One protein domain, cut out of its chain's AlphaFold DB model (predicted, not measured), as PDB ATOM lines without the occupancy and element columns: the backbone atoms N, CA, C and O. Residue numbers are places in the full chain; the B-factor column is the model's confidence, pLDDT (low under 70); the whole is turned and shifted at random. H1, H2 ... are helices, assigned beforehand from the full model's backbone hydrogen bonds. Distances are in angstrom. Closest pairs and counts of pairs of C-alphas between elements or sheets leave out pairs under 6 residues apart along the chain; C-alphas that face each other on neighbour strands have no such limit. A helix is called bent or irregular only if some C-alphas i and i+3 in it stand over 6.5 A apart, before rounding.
ATOM      1  N   TYR A  84      20.762  18.420 -36.598       93.19
ATOM      2  CA  TYR A  84      20.199  17.755 -35.423       93.19
ATOM      3  C   TYR A  84      19.842  18.758 -34.321       93.19
ATOM      4  O   TYR A  84      18.738  18.707 -33.784       93.19
ATOM      5  N   LEU A  85      20.721  19.722 -34.030       92.94
ATOM      6  CA  LEU A  85      20.470  20.773 -33.040       92.94
ATOM      7  C   LEU A  85      19.255  21.636 -33.423       92.94
ATOM      8  O   LEU A  85      18.378  21.875 -32.594       92.94
ATOM      9  N   LEU A  86      19.148  22.046 -34.692       91.25
ATOM     10  CA  LEU A  86      17.981  22.775 -35.200       91.25
ATOM     11  C   LEU A  86      16.695  21.938 -35.117       91.25
ATOM     12  O   LEU A  86      15.643  22.474 -34.766       91.25
ATOM     13  N   ALA A  87      16.760  20.636 -35.408       93.75
ATOM     14  CA  ALA A  87      15.625  19.728 -35.259       93.75
ATOM     15  C   ALA A  87      15.208  19.568 -33.786       93.75
ATOM     16  O   ALA A  87      14.021  19.675 -33.478       93.75
ATOM     17  N   ALA A  88      16.166  19.399 -32.871       95.06
ATOM     18  CA  ALA A  88      15.925  19.305 -31.435       95.06
ATOM     19  C   ALA A  88      15.262  20.578 -30.883       95.06
ATOM     20  O   ALA A  88      14.243  20.483 -30.202       95.06
ATOM     21  N   ILE A  89      15.756  21.768 -31.251       95.44
ATOM     22  CA  ILE A  89      15.166  23.058 -30.849       95.44
ATOM     23  C   ILE A  89      13.742  23.217 -31.410       95.44
ATOM     24  O   ILE A  89      12.830  23.616 -30.684       95.44
ATOM     25  N   ARG A  90      13.513  22.873 -32.687       94.12
ATOM     26  CA  ARG A  90      12.176  22.923 -33.314       94.12
ATOM     27  C   ARG A  90      11.191  21.967 -32.641       94.12
ATOM     28  O   ARG A  90      10.052  22.352 -32.381       94.12
ATOM     29  N   ASN A  91      11.629  20.748 -32.330       95.12
ATOM     30  CA  ASN A  91      10.817  19.753 -31.634       95.12
ATOM     31  C   ASN A  91      10.529  20.180 -30.190       95.12
ATOM     32  O   ASN A  91       9.379  20.105 -29.767       95.12
ATOM     33  N   TYR A  92      11.520  20.716 -29.471       95.94
ATOM     34  CA  TYR A  92      11.329  21.273 -28.132       95.94
ATOM     35  C   TYR A  92      10.310  22.419 -28.138       95.94
ATOM     36  O   TYR A  92       9.353  22.371 -27.370       95.94
ATOM     37  N   LYS A  93      10.433  23.391 -29.058       95.12
ATOM     38  CA  LYS A  93       9.453  24.483 -29.210       95.12
ATOM     39  C   LYS A  93       8.045  23.949 -29.488       95.12
ATOM     40  O   LYS A  93       7.095  24.421 -28.871       95.12
ATOM     41  N   ARG A  94       7.896  22.966 -30.385       93.94
ATOM     42  CA  ARG A  94       6.594  22.348 -30.689       93.94
ATOM     43  C   ARG A  94       5.995  21.664 -29.457       93.94
ATOM     44  O   ARG A  94       4.829  21.888 -29.162       93.94
ATOM     45  N   THR A  95       6.781  20.871 -28.733       95.69
ATOM     46  CA  THR A  95       6.328  20.175 -27.518       95.69
ATOM     47  C   THR A  95       6.003  21.152 -26.390       95.69
ATOM     48  O   THR A  95       5.012  20.950 -25.698       95.69
ATOM     49  N   TYR A  96       6.790  22.218 -26.219       94.25
ATOM     50  CA  TYR A  96       6.528  23.271 -25.238       94.25
ATOM     51  C   TYR A  96       5.224  24.012 -25.545       94.25
ATOM     52  O   TYR A  96       4.369  24.099 -24.672       94.25
ATOM     53  N   LEU A  97       5.036  24.478 -26.786       93.69
ATOM     54  CA  LEU A  97       3.806  25.166 -27.188       93.69
ATOM     55  C   LEU A  97       2.587  24.249 -27.104       93.69
ATOM     56  O   LEU A  97       1.566  24.682 -26.593       93.69
ATOM     57  N   LYS A  98       2.705  22.980 -27.523       91.75
ATOM     58  CA  LYS A  98       1.621  22.010 -27.344       91.75
ATOM     59  C   LYS A  98       1.271  21.852 -25.864       91.75
ATOM     60  O   LYS A  98       0.114  22.022 -25.520       91.75
ATOM     61  N   LYS A  99       2.257  21.596 -24.994       91.31
ATOM     62  CA  LYS A  99       2.020  21.493 -23.547       91.31
ATOM     63  C   LYS A  99       1.366  22.751 -22.987       91.31
ATOM     64  O   LYS A  99       0.408  22.614 -22.252       91.31
ATOM     65  N   TYR A 100       1.855  23.934 -23.357       86.81
ATOM     66  CA  TYR A 100       1.299  25.216 -22.928       86.81
ATOM     67  C   TYR A 100      -0.159  25.398 -23.372       86.81
ATOM     68  O   TYR A 100      -0.977  25.850 -22.584       86.81
ATOM     69  N   THR A 101      -0.506  25.015 -24.605       83.94
ATOM     70  CA  THR A 101      -1.898  25.022 -25.080       83.94
ATOM     71  C   THR A 101      -2.745  23.976 -24.356       83.94
ATOM     72  O   THR A 101      -3.854  24.293 -23.943       83.94
ATOM     73  N   ASP A 102      -2.225  22.763 -24.154       82.62
ATOM     74  CA  ASP A 102      -2.916  21.687 -23.438       82.62
ATOM     75  C   ASP A 102      -3.182  22.086 -21.966       82.62
ATOM     76  O   ASP A 102      -4.299  21.891 -21.490       82.62
ATOM     77  N   THR A 103      -2.223  22.712 -21.255       78.25
ATOM     78  CA  THR A 103      -2.488  23.293 -19.925       78.25
ATOM     79  C   THR A 103      -3.421  24.487 -20.005       78.25
ATOM     80  O   THR A 103      -4.366  24.502 -19.242       78.25
ATOM     81  N   MET A 104      -3.265  25.446 -20.923       70.69
ATOM     82  CA  MET A 104      -4.154  26.622 -20.955       70.69
ATOM     83  C   MET A 104      -5.616  26.274 -21.311       70.69
ATOM     84  O   MET A 104      -6.537  26.987 -20.920       70.69
ATOM     85  N   LEU A 105      -5.848  25.181 -22.048       68.44
ATOM     86  CA  LEU A 105      -7.191  24.653 -22.307       68.44
ATOM     87  C   LEU A 105      -7.768  23.887 -21.105       68.44
ATOM     88  O   LEU A 105      -8.977  23.923 -20.900       68.44
ATOM     89  N   LEU A 106      -6.925  23.203 -20.323       67.69
ATOM     90  CA  LEU A 106      -7.332  22.469 -19.118       67.69
ATOM     91  C   LEU A 106      -7.517  23.399 -17.903       67.69
ATOM     92  O   LEU A 106      -8.454  23.243 -17.128       67.69
ATOM     93  N   GLU A 107      -6.640  24.389 -17.774       62.06
ATOM     94  CA  GLU A 107      -6.625  25.488 -16.806       62.06
ATOM     95  C   GLU A 107      -7.427  26.685 -17.347       62.06
ATOM     96  O   GLU A 107      -7.016  27.837 -17.197       62.06
ATOM     97  N   GLN A 108      -8.561  26.433 -18.016       56.09
ATOM     98  CA  GLN A 108      -9.444  27.504 -18.476       56.09
ATOM     99  C   GLN A 108      -9.932  28.290 -17.253       56.09
ATOM    100  O   GLN A 108     -10.763  27.817 -16.478       56.09
ATOM    101  N   SER A 109      -9.325  29.459 -17.041       49.25
ATOM    102  CA  SER A 109      -9.333  30.107 -15.738       49.25
ATOM    103  C   SER A 109     -10.713  30.640 -15.374       49.25
ATOM    104  O   SER A 109     -11.410  31.254 -16.185       49.25
ATOM    105  N   LEU A 110     -11.067  30.458 -14.101       52.03
ATOM    106  CA  LEU A 110     -12.262  31.037 -13.486       52.03
ATOM    107  C   LEU A 110     -12.308  32.568 -13.678       52.03
ATOM    108  O   LEU A 110     -13.383  33.128 -13.863       52.03
ATOM    109  N   GLU A 111     -11.137  33.217 -13.751       53.88
ATOM    110  CA  GLU A 111     -10.973  34.647 -14.059       53.88
ATOM    111  C   GLU A 111     -11.600  35.071 -15.397       53.88
ATOM    112  O   GLU A 111     -12.200  36.145 -15.473       53.88
ATOM    113  N   ARG A 112     -11.535  34.234 -16.446       49.31
ATOM    114  CA  ARG A 112     -12.136  34.582 -17.745       49.31
ATOM    115  C   ARG A 112     -13.660  34.649 -17.665       49.31
ATOM    116  O   ARG A 112     -14.250  35.438 -18.393       49.31
ATOM    117  N   TYR A 113     -14.291  33.858 -16.798       50.94
ATOM    118  CA  TYR A 113     -15.735  33.948 -16.581       50.94
ATOM    119  C   TYR A 113     -16.114  35.237 -15.850       50.94
ATOM    120  O   TYR A 113     -17.089  35.865 -16.240       50.94
ATOM    121  N   THR A 114     -15.331  35.684 -14.864       50.38
ATOM    122  CA  THR A 114     -15.565  36.979 -14.200       50.38
ATOM    123  C   THR A 114     -15.370  38.164 -15.149       50.38
ATOM    124  O   THR A 114     -16.274  38.982 -15.272       50.38
ATOM    125  N   GLU A 115     -14.272  38.229 -15.910       45.59
ATOM    126  CA  GLU A 115     -14.034  39.349 -16.839       45.59
ATOM    127  C   GLU A 115     -15.002  39.344 -18.035       45.59
ATOM    128  O   GLU A 115     -15.463  40.400 -18.472       45.59
ATOM    129  N   ALA A 116     -15.371  38.168 -18.558       47.69
ATOM    130  CA  ALA A 116     -16.381  38.070 -19.610       47.69
ATOM    131  C   ALA A 116     -17.795  38.373 -19.091       47.69
ATOM    132  O   ALA A 116     -18.590  38.907 -19.851       47.69
ATOM    133  N   SER A 117     -18.104  38.097 -17.819       50.88
ATOM    134  CA  SER A 117     -19.391  38.454 -17.205       50.88
ATOM    135  C   SER A 117     -19.516  39.945 -16.870       50.88
ATOM    136  O   SER A 117     -20.631  40.412 -16.655       50.88
ATOM    137  N   GLU A 118     -18.408  40.688 -16.807       49.66
ATOM    138  CA  GLU A 118     -18.412  42.148 -16.627       49.66
ATOM    139  C   GLU A 118     -18.388  42.917 -17.964       49.66
ATOM    140  O   GLU A 118     -18.816  44.070 -18.017       49.66
ATOM    141  N   LEU A 119     -17.914  42.291 -19.052       51.22
ATOM    142  CA  LEU A 119     -17.813  42.911 -20.386       51.22
ATOM    143  C   LEU A 119     -18.856  42.419 -21.397       51.22
ATOM    144  O   LEU A 119     -19.230  43.172 -22.299       51.22
ATOM    145  N   SER A 120     -19.338  41.183 -21.268       48.41
ATOM    146  CA  SER A 120     -20.576  40.763 -21.915       48.41
ATOM    147  C   SER A 120     -21.720  41.283 -21.063       48.41
ATOM    148  O   SER A 120     -21.885  40.878 -19.913       48.41
ATOM    149  N   GLY A 121     -22.534  42.169 -21.635       54.12
ATOM    150  CA  GLY A 121     -23.873  42.426 -21.123       54.12
ATOM    151  C   GLY A 121     -24.740  41.202 -21.389       54.12
ATOM    152  O   GLY A 121     -25.620  41.271 -22.246       54.12
ATOM    153  N   GLU A 122     -24.438  40.088 -20.710       52.31
ATOM    154  CA  GLU A 122     -25.228  38.865 -20.769       52.31
ATOM    155  C   GLU A 122     -26.679  39.270 -20.509       52.31
ATOM    156  O   GLU A 122     -26.970  39.849 -19.453       52.31
ATOM    157  N   PRO A 123     -27.594  39.044 -21.468       56.50
ATOM    158  CA  PRO A 123     -28.993  39.301 -21.213       56.50
ATOM    159  C   PRO A 123     -29.368  38.390 -20.049       56.50
ATOM    160  O   PRO A 123     -29.174  37.179 -20.151       56.50
ATOM    161  N   ASP A 124     -29.839  38.989 -18.947       65.00
ATOM    162  CA  ASP A 124     -30.272  38.296 -17.724       65.00
ATOM    163  C   ASP A 124     -30.893  36.944 -18.100       65.00
ATOM    164  O   ASP A 124     -31.753  36.921 -18.980       65.00
TER     165      ASP A 124
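What this domain is: This is residues 84 to 124 of the 200 residues of the protein "Sigma70_r4_2 domain-containing protein" of Oscillibacter sp (UniProt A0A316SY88). A long single helix, H1, is followed end to end by a short second helix, H2, with the line of the model turning at the link of residues 107 to 109 and a tail of residues 120 to 124 beyond H2. Nothing folds back to make a core: the whole stretch, residues 84 to 124, stands free. The printed part has 41 residues with two named helices, H1 then H2, and no named strand; the class is all helix. It is extended, with a radius of gyration of the C-alphas of 17.3 A, and has the outline of a rod, spanning 57 by 14 by 11 A.

How they stand to each other: H1, residues 84 to 106, comes first in the printed part. A tight link of 3 residues leads from it to H2, residues 110 to 119. The two helices are apart, with no C-alpha of the one within 8 A of the other. In H1 and H2, every pair of O of residue i and N of residue i+4 is within hydrogen-bond range.

Where its parts are: H1 runs from Tyr 84, whose C-alpha is at (20.199, 17.755, -35.423), to Leu 106, with its C-alpha at (-7.332, 22.469, -19.118), and measures 32.3 A from first to last C-alpha. H2 begins at Leu 110, C-alpha at (-12.262, 31.037, -13.486), and ends at Leu 119, C-alpha at (-17.813, 42.911, -20.386), 14.8 A away. Neither helix is bent.

The domain as a whole: The C-alphas of Tyr 84 and Asp 124, the first and last printed residues, are the two farthest apart, at 57.3 A. The printed part has no cut. The mean pLDDT of the printed part is 72.8; it is 89 for H1 and 50 for H2, and residues 105 to 124 are under 70.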